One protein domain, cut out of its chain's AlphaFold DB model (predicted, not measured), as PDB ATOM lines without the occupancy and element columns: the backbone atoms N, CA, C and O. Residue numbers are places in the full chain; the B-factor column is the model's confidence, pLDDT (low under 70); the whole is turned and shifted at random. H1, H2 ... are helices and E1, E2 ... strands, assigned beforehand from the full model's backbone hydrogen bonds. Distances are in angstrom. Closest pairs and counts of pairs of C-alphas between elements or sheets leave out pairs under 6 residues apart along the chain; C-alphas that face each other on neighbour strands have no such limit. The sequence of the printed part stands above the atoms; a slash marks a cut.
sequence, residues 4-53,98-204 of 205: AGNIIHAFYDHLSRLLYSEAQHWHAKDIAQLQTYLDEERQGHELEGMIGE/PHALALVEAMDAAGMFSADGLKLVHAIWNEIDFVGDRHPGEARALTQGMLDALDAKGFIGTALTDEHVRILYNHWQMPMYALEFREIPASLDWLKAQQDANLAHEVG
ATOM      1  N   ALA A   4       5.820  30.906 -22.949       66.69
ATOM      2  CA  ALA A   4       4.475  30.389 -22.689       66.69
ATOM      3  C   ALA A   4       4.247  28.926 -23.136       66.69
ATOM      4  O   ALA A   4       3.381  28.247 -22.598       66.69
ATOM      5  N   GLY A   5       5.010  28.407 -24.102       68.75
ATOM      6  CA  GLY A   5       4.848  27.026 -24.568       68.75
ATOM      7  C   GLY A   5       5.189  26.002 -23.483       68.75
ATOM      8  O   GLY A   5       4.478  25.013 -23.323       68.75
ATOM      9  N   ASN A   6       6.228  26.277 -22.689       70.75
ATOM     10  CA  ASN A   6       6.670  25.384 -21.617       70.75
ATOM     11  C   ASN A   6       5.610  25.246 -20.512       70.75
ATOM     12  O   ASN A   6       5.314  24.130 -20.087       70.75
ATOM     13  N   ILE A   7       4.982  26.356 -20.098       74.56
ATOM     14  CA  ILE A   7       3.946  26.322 -19.054       74.56
ATOM     15  C   ILE A   7       2.660  25.639 -19.550       74.56
ATOM     16  O   ILE A   7       2.041  24.878 -18.813       74.56
ATOM     17  N   ILE A   8       2.288  25.828 -20.823       76.62
ATOM     18  CA  ILE A   8       1.107  25.175 -21.412       76.62
ATOM     19  C   ILE A   8       1.269  23.652 -21.429       76.62
ATOM     20  O   ILE A   8       0.319  22.935 -21.120       76.62
ATOM     21  N   HIS A   9       2.465  23.144 -21.740       73.31
ATOM     22  CA  HIS A   9       2.726  21.707 -21.674       73.31
ATOM     23  C   HIS A   9       2.596  21.155 -20.251       73.31
ATOM     24  O   HIS A   9       1.995  20.095 -20.074       73.31
ATOM     25  N   ALA A  10       3.086  21.886 -19.244       70.38
ATOM     26  CA  ALA A  10       2.933  21.502 -17.843       70.38
ATOM     27  C   ALA A  10       1.450  21.401 -17.443       70.38
ATOM     28  O   ALA A  10       1.064  20.476 -16.739       70.38
ATOM     29  N   PHE A  11       0.575  22.263 -17.966       72.06
ATOM     30  CA  PHE A  11      -0.853  22.224 -17.636       72.06
ATOM     31  C   PHE A  11      -1.632  21.004 -18.155       72.06
ATOM     32  O   PHE A  11      -2.788  20.827 -17.766       72.06
ATOM     33  N   TYR A  12      -1.046  20.129 -18.977       76.19
ATOM     34  CA  TYR A  12      -1.668  18.830 -19.269       76.19
ATOM     35  C   TYR A  12      -1.534  17.847 -18.104       76.19
ATOM     36  O   TYR A  12      -2.400  16.989 -17.925       76.19
ATOM     37  N   ASP A  13      -0.529  18.026 -17.254       79.69
ATOM     38  CA  ASP A  13      -0.358  17.262 -16.030       79.69
ATOM     39  C   ASP A  13      -1.237  17.821 -14.891       79.69
ATOM     40  O   ASP A  13      -1.531  19.018 -14.790       79.69
ATOM     41  N   HIS A  14      -1.742  16.921 -14.054       78.19
ATOM     42  CA  HIS A  14      -2.642  17.255 -12.956       78.19
ATOM     43  C   HIS A  14      -1.897  17.832 -11.751       78.19
ATOM     44  O   HIS A  14      -2.424  18.744 -11.109       78.19
ATOM     45  N   LEU A  15      -0.695  17.327 -11.460       80.00
ATOM     46  CA  LEU A  15       0.146  17.829 -10.374       80.00
ATOM     47  C   LEU A  15       0.609  19.255 -10.685       80.00
ATOM     48  O   LEU A  15       0.408  20.159  -9.884       80.00
ATOM     49  N   SER A  16       1.104  19.487 -11.894       85.25
ATOM     50  CA  SER A  16       1.544  20.802 -12.363       85.25
ATOM     51  C   SER A  16       0.444  21.870 -12.258       85.25
ATOM     52  O   SER A  16       0.699  22.982 -11.804       85.25
ATOM     53  N   ARG A  17      -0.809  21.531 -12.608       83.94
ATOM     54  CA  ARG A  17      -1.977  22.418 -12.423       83.94
ATOM     55  C   ARG A  17      -2.242  22.754 -10.957       83.94
ATOM     56  O   ARG A  17      -2.549  23.905 -10.653       83.94
ATOM     57  N   LEU A  18      -2.142  21.761 -10.072       81.88
ATOM     58  CA  LEU A  18      -2.308  21.963  -8.633       81.88
ATOM     59  C   LEU A  18      -1.225  22.904  -8.104       81.88
ATOM     60  O   LEU A  18      -1.549  23.937  -7.532       81.88
ATOM     61  N   LEU A  19       0.040  22.577  -8.363       86.12
ATOM     62  CA  LEU A  19       1.190  23.359  -7.921       86.12
ATOM     63  C   LEU A  19       1.105  24.809  -8.402       86.12
ATOM     64  O   LEU A  19       1.311  25.731  -7.622       86.12
ATOM     65  N   TYR A  20       0.726  25.022  -9.664       88.19
ATOM     66  CA  TYR A  20       0.529  26.367 -10.196       88.19
ATOM     67  C   TYR A  20      -0.578  27.129  -9.455       88.19
ATOM     68  O   TYR A  20      -0.416  28.309  -9.156       88.19
ATOM     69  N   SER A  21      -1.707  26.473  -9.170       85.44
ATOM     70  CA  SER A  21      -2.837  27.083  -8.460       85.44
ATOM     71  C   SER A  21      -2.487  27.434  -7.011       85.44
ATOM     72  O   SER A  21      -2.840  28.516  -6.547       85.44
ATOM     73  N   GLU A  22      -1.787  26.544  -6.307       84.12
ATOM     74  CA  GLU A  22      -1.333  26.763  -4.928       84.12
ATOM     75  C   GLU A  22      -0.281  27.873  -4.859       84.12
ATOM     76  O   GLU A  22      -0.342  28.747  -3.995       84.12
ATOM     77  N   ALA A  23       0.638  27.926  -5.824       90.19
ATOM     78  CA  ALA A  23       1.708  28.916  -5.837       90.19
ATOM     79  C   ALA A  23       1.225  30.372  -5.897       90.19
ATOM     80  O   ALA A  23       1.985  31.271  -5.537       90.19
ATOM     81  N   GLN A  24      -0.028  30.628  -6.296       88.56
ATOM     82  CA  GLN A  24      -0.566  31.986  -6.398       88.56
ATOM     83  C   GLN A  24      -0.495  32.746  -5.068       88.56
ATOM     84  O   GLN A  24      -0.159  33.919  -5.063       88.56
ATOM     85  N   HIS A  25      -0.710  32.090  -3.925       83.62
ATOM     86  CA  HIS A  25      -0.645  32.760  -2.617       83.62
ATOM     87  C   HIS A  25       0.725  32.692  -1.916       83.62
ATOM     88  O   HIS A  25       0.860  33.166  -0.789       83.62
ATOM     89  N   TRP A  26       1.745  32.086  -2.534       90.38
ATOM     90  CA  TRP A  26       3.052  31.950  -1.891       90.38
ATOM     91  C   TRP A  26       3.847  33.254  -1.922       90.38
ATOM     92  O   TRP A  26       3.910  33.962  -2.927       90.38
ATOM     93  N   HIS A  27       4.541  33.535  -0.822       89.56
ATOM     94  CA  HIS A  27       5.367  34.729  -0.654       89.56
ATOM     95  C   HIS A  27       6.860  34.389  -0.712       89.56
ATOM     96  O   HIS A  27       7.604  34.634   0.236       89.56
ATOM     97  N   ALA A  28       7.298  33.803  -1.830       91.06
ATOM     98  CA  ALA A  28       8.713  33.541  -2.078       91.06
ATOM     99  C   ALA A  28       9.481  34.860  -2.255       91.06
ATOM    100  O   ALA A  28       9.000  35.781  -2.909       91.06
ATOM    101  N   LYS A  29      10.684  34.956  -1.690       92.25
ATOM    102  CA  LYS A  29      11.559  36.136  -1.769       92.25
ATOM    103  C   LYS A  29      12.240  36.289  -3.131       92.25
ATOM    104  O   LYS A  29      12.705  37.382  -3.444       92.25
ATOM    105  N   ASP A  30      12.336  35.205  -3.897       92.44
ATOM    106  CA  ASP A  30      12.925  35.136  -5.231       92.44
ATOM    107  C   ASP A  30      12.454  33.872  -5.983       92.44
ATOM    108  O   ASP A  30      11.763  33.015  -5.420       92.44
ATOM    109  N   ILE A  31      12.797  33.768  -7.271       92.62
ATOM    110  CA  ILE A  31      12.450  32.613  -8.123       92.62
ATOM    111  C   ILE A  31      13.088  31.314  -7.606       92.62
ATOM    112  O   ILE A  31      12.461  30.257  -7.672       92.62
ATOM    113  N   ALA A  32      14.300  31.375  -7.054       92.25
ATOM    114  CA  ALA A  32      14.969  30.210  -6.480       92.25
ATOM    115  C   ALA A  32      14.207  29.636  -5.272       92.25
ATOM    116  O   ALA A  32      13.993  28.429  -5.200       92.25
ATOM    117  N   GLN A  33      13.730  30.485  -4.361       93.62
ATOM    118  CA  GLN A  33      12.898  30.060  -3.238       93.62
ATOM    119  C   GLN A  33      11.536  29.554  -3.714       93.62
ATOM    120  O   GLN A  33      11.002  28.611  -3.137       93.62
ATOM    121  N   LEU A  34      10.987  30.136  -4.784       93.50
ATOM    122  CA  LEU A  34       9.757  29.628  -5.384       93.50
ATOM    123  C   LEU A  34       9.940  28.195  -5.917       93.50
ATOM    124  O   LEU A  34       9.056  27.363  -5.723       93.50
ATOM    125  N   GLN A  35      11.102  27.874  -6.503       93.12
ATOM    126  CA  GLN A  35      11.459  26.492  -6.848       93.12
ATOM    127  C   GLN A  35      11.583  25.604  -5.606       93.12
ATOM    128  O   GLN A  35      11.110  24.476  -5.643       93.12
ATOM    129  N   THR A  36      12.167  26.089  -4.505       91.00
ATOM    130  CA  THR A  36      12.241  25.320  -3.248       91.00
ATOM    131  C   THR A  36      10.853  24.962  -2.720       91.00
ATOM    132  O   THR A  36      10.619  23.809  -2.377       91.00
ATOM    133  N   TYR A  37       9.908  25.907  -2.732       91.25
ATOM    134  CA  TYR A  37       8.522  25.618  -2.359       91.25
ATOM    135  C   TYR A  37       7.895  24.585  -3.298       91.25
ATOM    136  O   TYR A  37       7.279  23.632  -2.839       91.25
ATOM    137  N   LEU A  38       8.106  24.696  -4.615       90.00
ATOM    138  CA  LEU A  38       7.646  23.662  -5.548       90.00
ATOM    139  C   LEU A  38       8.289  22.294  -5.282       90.00
ATOM    140  O   LEU A  38       7.611  21.282  -5.426       90.00
ATOM    141  N   ASP A  39       9.571  22.248  -4.917       88.94
ATOM    142  CA  ASP A  39      10.309  21.013  -4.636       88.94
ATOM    143  C   ASP A  39       9.753  20.262  -3.425       88.94
ATOM    144  O   ASP A  39       9.701  19.034  -3.455       88.94
ATOM    145  N   GLU A  40       9.306  20.981  -2.396       82.44
ATOM    146  CA  GLU A  40       8.614  20.411  -1.233       82.44
ATOM    147  C   GLU A  40       7.255  19.819  -1.638       82.44
ATOM    148  O   GLU A  40       6.887  18.716  -1.239       82.44
ATOM    149  N   GLU A  41       6.531  20.516  -2.508       84.00
ATOM    150  CA  GLU A  41       5.163  20.160  -2.882       84.00
ATOM    151  C   GLU A  41       5.082  19.068  -3.954       84.00
ATOM    152  O   GLU A  41       4.092  18.337  -4.025       84.00
ATOM    153  N   ARG A  42       6.109  18.944  -4.802       85.25
ATOM    154  CA  ARG A  42       6.152  17.983  -5.917       85.25
ATOM    155  C   ARG A  42       6.746  16.623  -5.540       85.25
ATOM    156  O   ARG A  42       6.963  15.802  -6.433       85.25
ATOM    157  N   GLN A  43       7.029  16.375  -4.259       82.00
ATOM    158  CA  GLN A  43       7.439  15.054  -3.770       82.00
ATOM    159  C   GLN A  43       6.253  14.089  -3.810       82.00
ATOM    160  O   GLN A  43       5.153  14.443  -3.394       82.00
ATOM    161  N   GLY A  44       6.463  12.857  -4.277       77.00
ATOM    162  CA  GLY A  44       5.399  11.844  -4.300       77.00
ATOM    163  C   GLY A  44       4.999  11.304  -2.919       77.00
ATOM    164  O   GLY A  44       3.875  10.837  -2.744       77.00
ATOM    165  N   HIS A  45       5.903  11.372  -1.940       83.19
ATOM    166  CA  HIS A  45       5.734  10.834  -0.588       83.19
ATOM    167  C   HIS A  45       6.391  11.767   0.434       83.19
ATOM    168  O   HIS A  45       7.345  12.463   0.093       83.19
ATOM    169  N   GLU A  46       5.903  11.741   1.669       82.62
ATOM    170  CA  GLU A  46       6.421  12.518   2.796       82.62
ATOM    171  C   GLU A  46       6.599  11.635   4.040       82.62
ATOM    172  O   GLU A  46       6.094  10.509   4.097       82.62
ATOM    173  N   LEU A  47       7.359  12.136   5.018       83.69
ATOM    174  CA  LEU A  47       7.478  11.512   6.333       83.69
ATOM    175  C   LEU A  47       6.403  12.070   7.270       83.69
ATOM    176  O   LEU A  47       6.296  13.282   7.439       83.69
ATOM    177  N   GLU A  48       5.643  11.183   7.900       80.75
ATOM    178  CA  GLU A  48       4.617  11.498   8.893       80.75
ATOM    179  C   GLU A  48       4.938  10.824  10.235       80.75
ATOM    180  O   GLU A  48       5.612   9.793  10.294       80.75
ATOM    181  N   GLY A  49       4.437  11.413  11.321       78.44
ATOM    182  CA  GLY A  49       4.669  10.983  12.697       78.44
ATOM    183  C   GLY A  49       5.579  11.953  13.456       78.44
ATOM    184  O   GLY A  49       6.104  12.906  12.880       78.44
ATOM    185  N   MET A  50       5.719  11.759  14.769       74.19
ATOM    186  CA  MET A  50       6.461  12.691  15.632       74.19
ATOM    187  C   MET A  50       7.940  12.780  15.256       74.19
ATOM    188  O   MET A  50       8.570  13.809  15.488       74.19
ATOM    189  N   ILE A  51       8.477  11.705  14.684       81.44
ATOM    190  CA  ILE A  51       9.888  11.570  14.327       81.44
ATOM    191  C   ILE A  51      10.051  11.042  12.885       81.44
ATOM    192  O   ILE A  51      11.149  10.692  12.464       81.44
ATOM    193  N   GLY A  52       8.974  11.018  12.092       80.00
ATOM    194  CA  GLY A  52       8.977  10.541  10.704       80.00
ATOM    195  C   GLY A  52       8.884   9.017  10.572       80.00
ATOM    196  O   GLY A  52       9.528   8.426   9.707       80.00
ATOM    197  N   GLU A  53       8.110   8.367  11.438       81.44
ATOM    198  CA  GLU A  53       7.929   6.912  11.513       81.44
ATOM    199  C   GLU A  53       7.237   6.309  10.281       81.44
ATOM    200  O   GLU A  53       7.400   5.120   9.995       81.44
ATOM    201  N   PRO A  98     -11.010  29.947  -3.841       79.00
ATOM    202  CA  PRO A  98      -9.609  29.610  -4.086       79.00
ATOM    203  C   PRO A  98      -8.829  30.812  -4.636       79.00
ATOM    204  O   PRO A  98      -9.339  31.537  -5.489       79.00
ATOM    205  N   HIS A  99      -7.579  31.000  -4.204       86.06
ATOM    206  CA  HIS A  99      -6.771  32.172  -4.578       86.06
ATOM    207  C   HIS A  99      -6.649  32.371  -6.094       86.06
ATOM    208  O   HIS A  99      -6.719  33.501  -6.567       86.06
ATOM    209  N   ALA A 100      -6.529  31.280  -6.857       86.81
ATOM    210  CA  ALA A 100      -6.497  31.330  -8.315       86.81
ATOM    211  C   ALA A 100      -7.818  31.833  -8.925       86.81
ATOM    212  O   ALA A 100      -7.786  32.575  -9.903       86.81
ATOM    213  N   LEU A 101      -8.971  31.475  -8.344       87.88
ATOM    214  CA  LEU A 101     -10.271  31.981  -8.792       87.88
ATOM    215  C   LEU A 101     -10.396  33.475  -8.488       87.88
ATOM    216  O   LEU A 101     -10.678  34.253  -9.394       87.88
ATOM    217  N   ALA A 102     -10.090  33.873  -7.251       90.50
ATOM    218  CA  ALA A 102     -10.102  35.277  -6.845       90.50
ATOM    219  C   ALA A 102      -9.171  36.136  -7.723       90.50
ATOM    220  O   ALA A 102      -9.502  37.264  -8.082       90.50
ATOM    221  N   LEU A 103      -8.006  35.594  -8.102       93.06
ATOM    222  CA  LEU A 103      -7.076  36.255  -9.013       93.06
ATOM    223  C   LEU A 103      -7.675  36.437 -10.410       93.06
ATOM    224  O   LEU A 103      -7.590  37.531 -10.956       93.06
ATOM    225  N   VAL A 104      -8.283  35.398 -10.985       92.75
ATOM    226  CA  VAL A 104      -8.913  35.479 -12.314       92.75
ATOM    227  C   VAL A 104     -10.058  36.492 -12.319       92.75
ATOM    228  O   VAL A 104     -10.158  37.275 -13.261       92.75
ATOM    229  N   GLU A 105     -10.873  36.537 -11.265       93.06
ATOM    230  CA  GLU A 105     -11.931  37.545 -11.110       93.06
ATOM    231  C   GLU A 105     -11.353  38.967 -11.047       93.06
ATOM    232  O   GLU A 105     -11.844  39.870 -11.724       93.06
ATOM    233  N   ALA A 106     -10.253  39.166 -10.313       94.81
ATOM    234  CA  ALA A 106      -9.564  40.452 -10.264       94.81
ATOM    235  C   ALA A 106      -8.938  40.847 -11.618       94.81
ATOM    236  O   ALA A 106      -8.988  42.017 -12.000       94.81
ATOM    237  N   MET A 107      -8.380  39.884 -12.363       95.06
ATOM    238  CA  MET A 107      -7.830  40.102 -13.707       95.06
ATOM    239  C   MET A 107      -8.919  40.499 -14.712       95.06
ATOM    240  O   MET A 107      -8.716  41.410 -15.520       95.06
ATOM    241  N   ASP A 108     -10.079  39.843 -14.650       94.06
ATOM    242  CA  ASP A 108     -11.234  40.179 -15.484       94.06
ATOM    243  C   ASP A 108     -11.754  41.586 -15.162       94.06
ATOM    244  O   ASP A 108     -11.894  42.418 -16.061       94.06
ATOM    245  N   ALA A 109     -11.915  41.908 -13.873       93.25
ATOM    246  CA  ALA A 109     -12.340  43.232 -13.419       93.25
ATOM    247  C   ALA A 109     -11.369  44.357 -13.833       93.25
ATOM    248  O   ALA A 109     -11.799  45.488 -14.069       93.25
ATOM    249  N   ALA A 110     -10.073  44.052 -13.962       93.69
ATOM    250  CA  ALA A 110      -9.048  44.971 -14.462       93.69
ATOM    251  C   ALA A 110      -9.016  45.096 -16.002       93.69
ATOM    252  O   ALA A 110      -8.210  45.855 -16.540       93.69
ATOM    253  N   GLY A 111      -9.862  44.363 -16.735       92.75
ATOM    254  CA  GLY A 111      -9.947  44.426 -18.199       92.75
ATOM    255  C   GLY A 111      -8.837  43.664 -18.933       92.75
ATOM    256  O   GLY A 111      -8.632  43.856 -20.140       92.75
ATOM    257  N   MET A 112      -8.118  42.780 -18.233       94.38
ATOM    258  CA  MET A 112      -6.949  42.081 -18.773       94.38
ATOM    259  C   MET A 112      -7.295  41.058 -19.859       94.38
ATOM    260  O   MET A 112      -6.450  40.777 -20.704       94.38
ATOM    261  N   PHE A 113      -8.518  40.517 -19.870       92.56
ATOM    262  CA  PHE A 113      -8.942  39.479 -20.819       92.56
ATOM    263  C   PHE A 113      -9.546  40.007 -22.127       92.56
ATOM    264  O   PHE A 113      -9.999  39.228 -22.968       92.56
ATOM    265  N   SER A 114      -9.502  41.320 -22.360       90.12
ATOM    266  CA  SER A 114      -9.745  41.870 -23.695       90.12
ATOM    267  C   SER A 114      -8.567  41.569 -24.635       90.12
ATOM    268  O   SER A 114      -7.434  41.370 -24.197       90.12
ATOM    269  N   ALA A 115      -8.797  41.561 -25.954       92.12
ATOM    270  CA  ALA A 115      -7.731  41.286 -26.923       92.12
ATOM    271  C   ALA A 115      -6.555  42.277 -26.816       92.12
ATOM    272  O   ALA A 115      -5.399  41.885 -26.966       92.12
ATOM    273  N   ASP A 116      -6.840  43.555 -26.554       92.19
ATOM    274  CA  ASP A 116      -5.806  44.578 -26.382       92.19
ATOM    275  C   ASP A 116      -5.247  44.612 -24.954       92.19
ATOM    276  O   ASP A 116      -4.051  44.861 -24.791       92.19
ATOM    277  N   GLY A 117      -6.055  44.272 -23.944       93.25
ATOM    278  CA  GLY A 117      -5.595  44.043 -22.574       93.25
ATOM    279  C   GLY A 117      -4.536  42.944 -22.518       93.25
ATOM    280  O   GLY A 117      -3.440  43.177 -22.018       93.25
ATOM    281  N   LEU A 118      -4.786  41.792 -23.147       93.06
ATOM    282  CA  LEU A 118      -3.828  40.684 -23.210       93.06
ATOM    283  C   LEU A 118      -2.512  41.077 -23.893       93.06
ATOM    284  O   LEU A 118      -1.440  40.691 -23.426       93.06
ATOM    285  N   LYS A 119      -2.566  41.856 -24.983       94.06
ATOM    286  CA  LYS A 119      -1.352  42.365 -25.647       94.06
ATOM    287  C   LYS A 119      -0.560  43.293 -24.733       94.06
ATOM    288  O   LYS A 119       0.666  43.230 -24.736       94.06
ATOM    289  N   LEU A 120      -1.247  44.143 -23.970       95.00
ATOM    290  CA  LEU A 120      -0.618  45.076 -23.040       95.00
ATOM    291  C   LEU A 120       0.029  44.342 -21.862       95.00
ATOM    292  O   LEU A 120       1.198  44.573 -21.574       95.00
ATOM    293  N   VAL A 121      -0.703  43.406 -21.250       93.88
ATOM    294  CA  VAL A 121      -0.191  42.522 -20.194       93.88
ATOM    295  C   VAL A 121       1.044  41.782 -20.696       93.88
ATOM    296  O   VAL A 121       2.074  41.795 -20.029       93.88
ATOM    297  N   HIS A 122       0.976  41.192 -21.894       91.56
ATOM    298  CA  HIS A 122       2.115  40.513 -22.499       91.56
ATOM    299  C   HIS A 122       3.310  41.448 -22.707       91.56
ATOM    300  O   HIS A 122       4.425  41.061 -22.380       91.56
ATOM    301  N   ALA A 123       3.096  42.654 -23.239       93.00
ATOM    302  CA  ALA A 123       4.175  43.604 -23.488       93.00
ATOM    303  C   ALA A 123       4.924  43.960 -22.196       93.00
ATOM    304  O   ALA A 123       6.146  43.864 -22.176       93.00
ATOM    305  N   ILE A 124       4.188  44.279 -21.127       93.88
ATOM    306  CA  ILE A 124       4.744  44.718 -19.839       93.88
ATOM    307  C   ILE A 124       5.420  43.557 -19.110       93.88
ATOM    308  O   ILE A 124       6.589  43.629 -18.742       93.88
ATOM    309  N   TRP A 125       4.731  42.425 -18.956       91.88
ATOM    310  CA  TRP A 125       5.277  41.279 -18.219       91.88
ATOM    311  C   TRP A 125       6.411  40.551 -18.946       91.88
ATOM    312  O   TRP A 125       7.070  39.697 -18.356       91.88
ATOM    313  N   ASN A 126       6.652  40.873 -20.218       89.69
ATOM    314  CA  ASN A 126       7.764  40.334 -20.992       89.69
ATOM    315  C   ASN A 126       8.987  41.271 -21.029       89.69
ATOM    316  O   ASN A 126       9.993  40.901 -21.638       89.69
ATOM    317  N   GLU A 127       8.933  42.439 -20.372       89.19
ATOM    318  CA  GLU A 127      10.075  43.359 -20.219       89.19
ATOM    319  C   GLU A 127      11.229  42.726 -19.433       89.19
ATOM    320  O   GLU A 127      12.397  43.041 -19.669       89.19
ATOM    321  N   ILE A 128      10.904  41.805 -18.524       88.81
ATOM    322  CA  ILE A 128      11.844  41.195 -17.587       88.81
ATOM    323  C   ILE A 128      11.795  39.670 -17.717       88.81
ATOM    324  O   ILE A 128      10.739  39.067 -17.915       88.81
ATOM    325  N   ASP A 129      12.966  39.037 -17.607       88.19
ATOM    326  CA  ASP A 129      13.078  37.586 -17.453       88.19
ATOM    327  C   ASP A 129      13.112  37.213 -15.965       88.19
ATOM    328  O   ASP A 129      13.934  37.738 -15.207       88.19
ATOM    329  N   PHE A 130      12.230  36.304 -15.561       87.19
ATOM    330  CA  PHE A 130      12.056  35.856 -14.183       87.19
ATOM    331  C   PHE A 130      12.803  34.539 -13.975       87.19
ATOM    332  O   PHE A 130      12.256  33.449 -14.138       87.19
ATOM    333  N   VAL A 131      14.083  34.658 -13.627       86.25
ATOM    334  CA  VAL A 131      15.001  33.539 -13.378       86.25
ATOM    335  C   VAL A 131      15.891  33.834 -12.168       86.25
ATOM    336  O   VAL A 131      16.146  34.996 -11.857       86.25
ATOM    337  N   GLY A 132      16.400  32.796 -11.503       82.69
ATOM    338  CA  GLY A 132      17.430  32.933 -10.467       82.69
ATOM    339  C   GLY A 132      16.989  33.733  -9.236       82.69
ATOM    340  O   GLY A 132      16.081  33.325  -8.518       82.69
ATOM    341  N   ASP A 133      17.662  34.850  -8.977       84.25
ATOM    342  CA  ASP A 133      17.514  35.701  -7.787       84.25
ATOM    343  C   ASP A 133      16.524  36.866  -7.973       84.25
ATOM    344  O   ASP A 133      16.446  37.767  -7.139       84.25
ATOM    345  N   ARG A 134      15.740  36.860  -9.058       87.25
ATOM    346  CA  ARG A 134      14.725  37.890  -9.317       87.25
ATOM    347  C   ARG A 134      13.709  37.970  -8.187       87.25
ATOM    348  O   ARG A 134      13.148  36.956  -7.779       87.25
ATOM    349  N   HIS A 135      13.445  39.194  -7.736       87.19
ATOM    350  CA  HIS A 135      12.646  39.469  -6.547       87.19
ATOM    351  C   HIS A 135      11.181  39.832  -6.864       87.19
ATOM    352  O   HIS A 135      10.907  40.488  -7.872       87.19
ATOM    353  N   PRO A 136      10.241  39.568  -5.934       83.94
ATOM    354  CA  PRO A 136       8.840  39.994  -6.026       83.94
ATOM    355  C   PRO A 136       8.641  41.502  -6.179       83.94
ATOM    356  O   PRO A 136       7.577  41.938  -6.610       83.94
ATOM    357  N   GLY A 137       9.637  42.314  -5.807       88.00
ATOM    358  CA  GLY A 137       9.605  43.760  -6.022       88.00
ATOM    359  C   GLY A 137       9.482  44.129  -7.502       88.00
ATOM    360  O   GLY A 137       8.743  45.052  -7.831       88.00
ATOM    361  N   GLU A 138      10.126  43.368  -8.394       90.56
ATOM    362  CA  GLU A 138      10.014  43.578  -9.842       90.56
ATOM    363  C   GLU A 138       8.618  43.201 -10.347       90.56
ATOM    364  O   GLU A 138       8.005  43.970 -11.083       90.56
ATOM    365  N   ALA A 139       8.054  42.085  -9.870       91.56
ATOM    366  CA  ALA A 139       6.673  41.712 -10.182       91.56
ATOM    367  C   ALA A 139       5.674  42.775  -9.704       91.56
ATOM    368  O   ALA A 139       4.782  43.155 -10.454       91.56
ATOM    369  N   ARG A 140       5.857  43.333  -8.499       92.62
ATOM    370  CA  ARG A 140       5.010  44.427  -7.996       92.62
ATOM    371  C   ARG A 140       5.100  45.685  -8.857       92.62
ATOM    372  O   ARG A 140       4.071  46.302  -9.119       92.62
ATOM    373  N   ALA A 141       6.300  46.062  -9.297       93.81
ATOM    374  CA  ALA A 141       6.483  47.211 -10.179       93.81
ATOM    375  C   ALA A 141       5.791  47.000 -11.537       93.81
ATOM    376  O   ALA A 141       5.122  47.908 -12.029       93.81
ATOM    377  N   LEU A 142       5.881  45.790 -12.100       94.75
ATOM    378  CA  LEU A 142       5.169  45.427 -13.328       94.75
ATOM    379  C   LEU A 142       3.650  45.413 -13.133       94.75
ATOM    380  O   LEU A 142       2.935  45.914 -13.996       94.75
ATOM    381  N   THR A 143       3.144  44.911 -12.001       95.19
ATOM    382  CA  THR A 143       1.711  44.975 -11.667       95.19
ATOM    383  C   THR A 143       1.218  46.420 -11.630       95.19
ATOM    384  O   THR A 143       0.186  46.714 -12.230       95.19
ATOM    385  N   GLN A 144       1.965  47.332 -10.995       95.50
ATOM    386  CA  GLN A 144       1.625  48.758 -10.974       95.50
ATOM    387  C   GLN A 144       1.606  49.347 -12.389       95.50
ATOM    388  O   GLN A 144       0.588  49.888 -12.811       95.50
ATOM    389  N   GLY A 145       2.697  49.187 -13.147       95.44
ATOM    390  CA  GLY A 145       2.800  49.737 -14.501       95.44
ATOM    391  C   GLY A 145       1.743  49.177 -15.455       95.44
ATOM    392  O   GLY A 145       1.227  49.890 -16.313       95.44
ATOM    393  N   MET A 146       1.365  47.912 -15.272       95.81
ATOM    394  CA  MET A 146       0.269  47.294 -16.004       95.81
ATOM    395  C   MET A 146      -1.083  47.910 -15.650       95.81
ATOM    396  O   MET A 146      -1.830  48.243 -16.568       95.81
ATOM    397  N   LEU A 147      -1.401  48.086 -14.365       95.81
ATOM    398  CA  LEU A 147      -2.649  48.729 -13.946       95.81
ATOM    399  C   LEU A 147      -2.744  50.162 -14.486       95.81
ATOM    400  O   LEU A 147      -3.765  50.515 -15.071       95.81
ATOM    401  N   ASP A 148      -1.661  50.937 -14.403       95.88
ATOM    402  CA  ASP A 148      -1.606  52.303 -14.941       95.88
ATOM    403  C   ASP A 148      -1.831  52.328 -16.462       95.88
ATOM    404  O   ASP A 148      -2.544  53.180 -16.994       95.88
ATOM    405  N   ALA A 149      -1.248  51.371 -17.189       95.69
ATOM    406  CA  ALA A 149      -1.390  51.291 -18.638       95.69
ATOM    407  C   ALA A 149      -2.792  50.823 -19.075       95.69
ATOM    408  O   ALA A 149      -3.289  51.274 -20.114       95.69
ATOM    409  N   LEU A 150      -3.426  49.925 -18.311       95.12
ATOM    410  CA  LEU A 150      -4.814  49.500 -18.527       95.12
ATOM    411  C   LEU A 150      -5.781  50.667 -18.271       95.12
ATOM    412  O   LEU A 150      -6.683  50.895 -19.082       95.12
ATOM    413  N   ASP A 151      -5.558  51.437 -17.202       94.62
ATOM    414  CA  ASP A 151      -6.350  52.625 -16.864       94.62
ATOM    415  C   ASP A 151      -6.232  53.713 -17.939       94.62
ATOM    416  O   ASP A 151      -7.232  54.181 -18.480       94.62
ATOM    417  N   ALA A 152      -5.005  54.032 -18.362       94.50
ATOM    418  CA  ALA A 152      -4.745  55.036 -19.394       94.50
ATOM    419  C   ALA A 152      -5.408  54.713 -20.749       94.50
ATOM    420  O   ALA A 152      -5.643  55.610 -21.562       94.50
ATOM    421  N   LYS A 153      -5.701  53.434 -21.013       93.25
ATOM    422  CA  LYS A 153      -6.426  52.972 -22.207       93.25
ATOM    423  C   LYS A 153      -7.935  52.827 -21.995       93.25
ATOM    424  O   LYS A 153      -8.637  52.499 -22.950       93.25
ATOM    425  N   GLY A 154      -8.432  53.084 -20.787       92.31
ATOM    426  CA  GLY A 154      -9.842  52.954 -20.429       92.31
ATOM    427  C   GLY A 154     -10.325  51.505 -20.385       92.31
ATOM    428  O   GLY A 154     -11.498  51.252 -20.648       92.31
ATOM    429  N   PHE A 155      -9.430  50.547 -20.117       91.06
ATOM    430  CA  PHE A 155      -9.794  49.128 -20.018       91.06
ATOM    431  C   PHE A 155     -10.306  48.739 -18.633       91.06
ATOM    432  O   PHE A 155     -11.054  47.768 -18.522       91.06
ATOM    433  N   ILE A 156      -9.942  49.491 -17.592       90.50
ATOM    434  CA  ILE A 156     -10.446  49.256 -16.242       90.50
ATOM    435  C   ILE A 156     -11.930  49.634 -16.191       90.50
ATOM    436  O   ILE A 156     -12.313  50.789 -16.382       90.50
ATOM    437  N   GLY A 157     -12.772  48.630 -15.952       77.00
ATOM    438  CA  GLY A 157     -14.210  48.808 -15.801       77.00
ATOM    439  C   GLY A 157     -14.603  49.233 -14.384       77.00
ATOM    440  O   GLY A 157     -13.820  49.173 -13.441       77.00
ATOM    441  N   THR A 158     -15.880  49.572 -14.198       86.62
ATOM    442  CA  THR A 158     -16.437  49.944 -12.882       86.62
ATOM    443  C   THR A 158     -16.528  48.782 -11.888       86.62
ATOM    444  O   THR A 158     -16.946  48.984 -10.753       86.62
ATOM    445  N   ALA A 159     -16.214  47.559 -12.320       89.75
ATOM    446  CA  ALA A 159     -16.216  46.363 -11.484       89.75
ATOM    447  C   ALA A 159     -14.921  46.204 -10.666       89.75
ATOM    448  O   ALA A 159     -14.876  45.378  -9.752       89.75
ATOM    449  N   LEU A 160     -13.862  46.965 -10.975       93.94
ATOM    450  CA  LEU A 160     -12.626  46.928 -10.200       93.94
ATOM    451  C   LEU A 160     -12.855  47.519  -8.800       93.94
ATOM    452  O   LEU A 160     -13.476  48.568  -8.647       93.94
ATOM    453  N   THR A 161     -12.342  46.837  -7.777       95.44
ATOM    454  CA  THR A 161     -12.443  47.248  -6.372       95.44
ATOM    455  C   THR A 161     -11.055  47.265  -5.739       95.44
ATOM    456  O   THR A 161     -10.132  46.626  -6.249       95.44
ATOM    457  N   ASP A 162     -10.909  47.931  -4.592       95.12
ATOM    458  CA  ASP A 162      -9.658  47.921  -3.817       95.12
ATOM    459  C   ASP A 162      -9.226  46.496  -3.434       95.12
ATOM    460  O   ASP A 162      -8.036  46.181  -3.392       95.12
ATOM    461  N   GLU A 163     -10.195  45.605  -3.211       94.44
ATOM    462  CA  GLU A 163      -9.937  44.195  -2.930       94.44
ATOM    463  C   GLU A 163      -9.356  43.469  -4.150       94.44
ATOM    464  O   GLU A 163      -8.385  42.727  -4.012       94.44
ATOM    465  N   HIS A 164      -9.865  43.736  -5.359       95.62
ATOM    466  CA  HIS A 164      -9.276  43.202  -6.592       95.62
ATOM    467  C   HIS A 164      -7.827  43.666  -6.765       95.62
ATOM    468  O   HIS A 164      -6.950  42.861  -7.082       95.62
ATOM    469  N   VAL A 165      -7.543  44.942  -6.491       95.25
ATOM    470  CA  VAL A 165      -6.176  45.478  -6.546       95.25
ATOM    471  C   VAL A 165      -5.283  44.777  -5.518       95.25
ATOM    472  O   VAL A 165      -4.190  44.315  -5.855       95.25
ATOM    473  N   ARG A 166      -5.758  44.609  -4.278       94.69
ATOM    474  CA  ARG A 166      -5.042  43.866  -3.232       94.69
ATOM    475  C   ARG A 166      -4.754  42.425  -3.657       94.69
ATOM    476  O   ARG A 166      -3.655  41.933  -3.400       94.69
ATOM    477  N   ILE A 167      -5.707  41.755  -4.300       94.56
ATOM    478  CA  ILE A 167      -5.541  40.399  -4.834       94.56
ATOM    479  C   ILE A 167      -4.464  40.375  -5.921       94.56
ATOM    480  O   ILE A 167      -3.556  39.554  -5.832       94.56
ATOM    481  N   LEU A 168      -4.490  41.290  -6.893       94.75
ATOM    482  CA  LEU A 168      -3.477  41.346  -7.955       94.75
ATOM    483  C   LEU A 168      -2.061  41.525  -7.390       94.75
ATOM    484  O   LEU A 168      -1.126  40.889  -7.863       94.75
ATOM    485  N   TYR A 169      -1.891  42.322  -6.336       93.50
ATOM    486  CA  TYR A 169      -0.581  42.521  -5.708       93.50
ATOM    487  C   TYR A 169      -0.069  41.349  -4.873       93.50
ATOM    488  O   TYR A 169       1.139  41.245  -4.655       93.50
ATOM    489  N   ASN A 170      -0.968  40.531  -4.332       91.06
ATOM    490  CA  ASN A 170      -0.605  39.505  -3.355       91.06
ATOM    491  C   ASN A 170      -0.720  38.085  -3.898       91.06
ATOM    492  O   ASN A 170      -0.046  37.206  -3.370       91.06
ATOM    493  N   HIS A 171      -1.575  37.867  -4.897       91.56
ATOM    494  CA  HIS A 171      -1.857  36.550  -5.457       91.56
ATOM    495  C   HIS A 171      -1.342  36.378  -6.889       91.56
ATOM    496  O   HIS A 171      -1.280  35.252  -7.372       91.56
ATOM    497  N   TRP A 172      -0.982  37.455  -7.599       91.38
ATOM    498  CA  TRP A 172      -0.345  37.302  -8.903       91.38
ATOM    499  C   TRP A 172       1.124  36.922  -8.718       91.38
ATOM    500  O   TRP A 172       1.979  37.766  -8.449       91.38
ATOM    501  N   GLN A 173       1.407  35.628  -8.858       90.62
ATOM    502  CA  GLN A 173       2.751  35.089  -8.693       90.62
ATOM    503  C   GLN A 173       3.703  35.520  -9.820       90.62
ATOM    504  O   GLN A 173       3.292  35.744 -10.963       90.62
ATOM    505  N   MET A 174       5.000  35.572  -9.507       91.25
ATOM    506  CA  MET A 174       6.057  35.698 -10.507       91.25
ATOM    507  C   MET A 174       5.916  34.606 -11.585       91.25
ATOM    508  O   MET A 174       5.567  33.467 -11.263       91.25
ATOM    509  N   PRO A 175       6.200  34.904 -12.865       89.25
ATOM    510  CA  PRO A 175       6.121  33.921 -13.932       89.25
ATOM    511  C   PRO A 175       6.943  32.660 -13.642       89.25
ATOM    512  O   PRO A 175       8.140  32.722 -13.388       89.25
ATOM    513  N   MET A 176       6.295  31.499 -13.742       89.75
ATOM    514  CA  MET A 176       6.887  30.203 -13.386       89.75
ATOM    515  C   MET A 176       7.338  29.378 -14.602       89.75
ATOM    516  O   MET A 176       7.535  28.174 -14.501       89.75
ATOM    517  N   TYR A 177       7.508  29.992 -15.778       87.12
ATOM    518  CA  TYR A 177       7.903  29.273 -17.003       87.12
ATOM    519  C   TYR A 177       9.312  28.659 -16.945       87.12
ATOM    520  O   TYR A 177       9.641  27.822 -17.787       87.12
ATOM    521  N   ALA A 178      10.142  29.109 -16.001       87.12
ATOM    522  CA  ALA A 178      11.493  28.610 -15.762       87.12
ATOM    523  C   ALA A 178      11.556  27.550 -14.647       87.12
ATOM    524  O   ALA A 178      12.642  27.050 -14.358       87.12
ATOM    525  N   LEU A 179      10.421  27.232 -14.017       90.25
ATOM    526  CA  LEU A 179      10.349  26.313 -12.886       90.25
ATOM    527  C   LEU A 179      10.010  24.890 -13.329       90.25
ATOM    528  O   LEU A 179       9.337  24.672 -14.340       90.25
ATOM    529  N   GLU A 180      10.458  23.922 -12.539       89.56
ATOM    530  CA  GLU A 180      10.185  22.507 -12.758       89.56
ATOM    531  C   GLU A 180       9.016  22.026 -11.902       89.56
ATOM    532  O   GLU A 180       9.070  22.038 -10.672       89.56
ATOM    533  N   PHE A 181       7.975  21.550 -12.585       87.31
ATOM    534  CA  PHE A 181       6.738  21.044 -11.980       87.31
ATOM    535  C   PHE A 181       6.661  19.516 -11.933       87.31
ATOM    536  O   PHE A 181       5.760  18.958 -11.311       87.31
ATOM    537  N   ARG A 182       7.585  18.826 -12.614       85.94
ATOM    538  CA  ARG A 182       7.583  17.363 -12.681       85.94
ATOM    539  C   ARG A 182       7.751  16.779 -11.288       85.94
ATOM    540  O   ARG A 182       8.617  17.236 -10.540       85.94
ATOM    541  N   GLU A 183       6.955  15.758 -10.991       84.06
ATOM    542  CA  GLU A 183       7.060  14.999  -9.749       84.06
ATOM    543  C   GLU A 183       8.520  14.615  -9.505       84.06
ATOM    544  O   GLU A 183       9.187  14.092 -10.404       84.06
ATOM    545  N   ILE A 184       9.016  14.900  -8.303       82.56
ATOM    546  CA  ILE A 184      10.236  14.269  -7.820       82.56
ATOM    547  C   ILE A 184       9.786  12.882  -7.373       82.56
ATOM    548  O   ILE A 184       9.040  12.785  -6.390       82.56
ATOM    549  N   PRO A 185      10.215  11.804  -8.055       70.06
ATOM    550  CA  PRO A 185      10.056  10.477  -7.505       70.06
ATOM    551  C   PRO A 185      10.936  10.478  -6.261       70.06
ATOM    552  O   PRO A 185      12.159  10.377  -6.366       70.06
ATOM    553  N   ALA A 186      10.341  10.704  -5.090       64.81
ATOM    554  CA  ALA A 186      11.060  10.563  -3.843       64.81
ATOM    555  C   ALA A 186      11.569   9.123  -3.846       64.81
ATOM    556  O   ALA A 186      10.773   8.181  -3.830       64.81
ATOM    557  N   SER A 187      12.884   8.932  -3.987       66.94
ATOM    558  CA  SER A 187      13.426   7.586  -3.902       66.94
ATOM    559  C   SER A 187      13.084   7.118  -2.500       66.94
ATOM    560  O   SER A 187      13.503   7.762  -1.537       66.94
ATOM    561  N   LEU A 188      12.306   6.043  -2.379       71.00
ATOM    562  CA  LEU A 188      11.974   5.452  -1.083       71.00
ATOM    563  C   LEU A 188      13.230   5.270  -0.223       71.00
ATOM    564  O   LEU A 188      13.157   5.397   0.988       71.00
ATOM    565  N   ASP A 189      14.383   5.050  -0.853       74.19
ATOM    566  CA  ASP A 189      15.688   4.960  -0.204       74.19
ATOM    567  C   ASP A 189      16.123   6.260   0.498       74.19
ATOM    568  O   ASP A 189      16.658   6.199   1.597       74.19
ATOM    569  N   TRP A 190      15.857   7.437  -0.078       77.69
ATOM    570  CA  TRP A 190      16.123   8.735   0.564       77.69
ATOM    571  C   TRP A 190      15.180   8.989   1.744       77.69
ATOM    572  O   TRP A 190      15.640   9.383   2.811       77.69
ATOM    573  N   LEU A 191      13.883   8.693   1.585       81.19
ATOM    574  CA  LEU A 191      12.910   8.821   2.677       81.19
ATOM    575  C   LEU A 191      13.226   7.861   3.826       81.19
ATOM    576  O   LEU A 191      13.170   8.259   4.983       81.19
ATOM    577  N   LYS A 192      13.629   6.625   3.510       81.88
ATOM    578  CA  LYS A 192      14.115   5.655   4.499       81.88
ATOM    579  C   LYS A 192      15.387   6.134   5.183       81.88
ATOM    580  O   LYS A 192      15.456   6.082   6.398       81.88
ATOM    581  N   ALA A 193      16.357   6.665   4.437       83.88
ATOM    582  CA  ALA A 193      17.580   7.198   5.032       83.88
ATOM    583  C   ALA A 193      17.296   8.372   5.985       83.88
ATOM    584  O   ALA A 193      17.939   8.492   7.025       83.88
ATOM    585  N   GLN A 194      16.327   9.230   5.656       81.06
ATOM    586  CA  GLN A 194      15.933  10.336   6.522       81.06
ATOM    587  C   GLN A 194      15.123   9.871   7.739       81.06
ATOM    588  O   GLN A 194      15.357  10.356   8.843       81.06
ATOM    589  N   GLN A 195      14.242   8.888   7.562       83.94
ATOM    590  CA  GLN A 195      13.567   8.197   8.658       83.94
ATOM    591  C   GLN A 195      14.578   7.546   9.617       83.94
ATOM    592  O   GLN A 195      14.506   7.773  10.822       83.94
ATOM    593  N   ASP A 196      15.560   6.809   9.094       83.81
ATOM    594  CA  ASP A 196      16.628   6.178   9.876       83.81
ATOM    595  C   ASP A 196      17.464   7.224  10.629       83.81
ATOM    596  O   ASP A 196      17.802   7.027  11.797       83.81
ATOM    597  N   ALA A 197      17.770   8.361   9.993       82.81
ATOM    598  CA  ALA A 197      18.490   9.463  10.626       82.81
ATOM    599  C   ALA A 197      17.690  10.103  11.774       82.81
ATOM    600  O   ALA A 197      18.252  10.362  12.840       82.81
ATOM    601  N   ASN A 198      16.385  10.326  11.590       83.75
ATOM    602  CA  ASN A 198      15.518  10.872  12.635       83.75
ATOM    603  C   ASN A 198      15.386   9.902  13.818       83.75
ATOM    604  O   ASN A 198      15.502  10.312  14.972       83.75
ATOM    605  N   LEU A 199      15.212   8.606  13.534       78.94
ATOM    606  CA  LEU A 199      15.172   7.554  14.551       78.94
ATOM    607  C   LEU A 199      16.493   7.475  15.330       78.94
ATOM    608  O   LEU A 199      16.480   7.380  16.555       78.94
ATOM    609  N   ALA A 200      17.638   7.556  14.648       77.75
ATOM    610  CA  ALA A 200      18.949   7.550  15.295       77.75
ATOM    611  C   ALA A 200      19.165   8.775  16.204       77.75
ATOM    612  O   ALA A 200      19.714   8.637  17.298       77.75
ATOM    613  N   HIS A 201      18.697   9.955  15.783       75.44
ATOM    614  CA  HIS A 201      18.777  11.189  16.565       75.44
ATOM    615  C   HIS A 201      17.947  11.121  17.862       75.44
ATOM    616  O   HIS A 201      18.394  11.584  18.908       75.44
ATOM    617  N   GLU A 202      16.770  10.497  17.819       70.31
ATOM    618  CA  GLU A 202      15.891  10.309  18.986       70.31
ATOM    619  C   GLU A 202      16.407   9.254  19.972       70.31
ATOM    620  O   GLU A 202      16.223   9.371  21.184       70.31
ATOM    621  N   VAL A 203      17.103   8.228  19.471       68.38
ATOM    622  CA  VAL A 203      17.688   7.161  20.303       68.38
ATOM    623  C   VAL A 203      19.028   7.585  20.937       68.38
ATOM    624  O   VAL A 203      19.509   6.919  21.853       68.38
ATOM    625  N   GLY A 204      19.599   8.727  20.535       55.09
ATOM    626  CA  GLY A 204      20.782   9.317  21.164       55.09
ATOM    627  C   GLY A 204      22.068   8.535  20.894       55.09
ATOM    628  O   GLY A 204      22.650   7.951  21.812       55.09
TER     629      GLY A 204
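This is residues 4 to 53 and 98 to 204 of the 205 residues of an uncharacterized protein of Sphingopyxis sp. QXT-31 (UniProt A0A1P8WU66). The model is a long, loosely built row of parts: H4, H5, H6 and H7 gather into a helical lobe at one end, H2 and H3 lie in the middle with H1 near H2, and H8 with the short strand E1 makes the other end. Residues 172 to 187, a long stretch with no named element, run from H7 in the lobe to H8. The printed part has 157 residues, with eight named helices and one named strand in the order H1, H2, H3, E1, H4, H5, H6, H7, H8; the class is mostly helix. The whole is loose, with a radius of gyration of the C-alphas of 19.5 A, and its outline is a rod, spanning 66 by 31 by 27 A.

H1 is residues 4 to 10, beginning at C-alpha 4 at (4.475, 30.389, -22.689). H2 is residues 14 to 23, H3 residues 31 to 41 and E1 residues 45 to 48. After the cut come H4, residues 99 to 109, and H5, residues 115 to 125. H6, residues 136 to 152, is the longest helix, 24.3 A from first to last C-alpha, with C-alpha 136 at (8.840, 39.994, -6.026). H7 is residues 162 to 171. H8, residues 188 to 203, measures 22.2 A and ends with C-alpha 203 at (17.688, 7.161, 20.303).

H1 and H2 are close but not clearly touching; their closest C-alphas, Ala 10 and Ser 16, are 5.7 A apart. H2 and H3 only just touch, with 3 pairs of C-alphas within 8 A, the closest being Leu 19 and Leu 38 at 6.9 A; they run opposite ways at a steep tilt of 53 degrees. H2 and H4 touch only at their ends, where the C-alphas of Ser 21 and Ala 100 are 5.6 A apart. H4 and H7 touch, with closest C-alphas Ala 106 and His 164 at 4.6 A, opposite ways at a steep tilt of 49 degrees. H5 and H6 form a helical hairpin at a shallow tilt of 33 degrees, only just short of steep; their closest C-alphas, Val 121 and Met 146, are 6.4 A apart. H6 and H7, also a helical hairpin, only just touch, with 3 pairs of C-alphas within 8 A and residues 140 to 143 of H6 alone; the closest C-alphas are Arg 140 and Tyr 169, at 6.3 A. H8 is apart from the other seven helices, while the C-alphas of Leu 47 in E1 and Leu 191 in H8 are 7.1 A apart. E1 pairs with no named strand. In H1 to H8 every O i to N i+4 pair is within hydrogen-bond range.

The two C-alphas farthest apart, Gly 154 and Gly 204, are 67.6 A apart. Residues 54 to 97 are not printed, and C-alphas 53 and 98 stand 32.7 A apart across this cut. Of the links printed whole, the one from H7 to H8 is long. Mean pLDDT of the printed part is 86.7; residues 4 to 5, 186 to 187 and 203 to 204 are under 70.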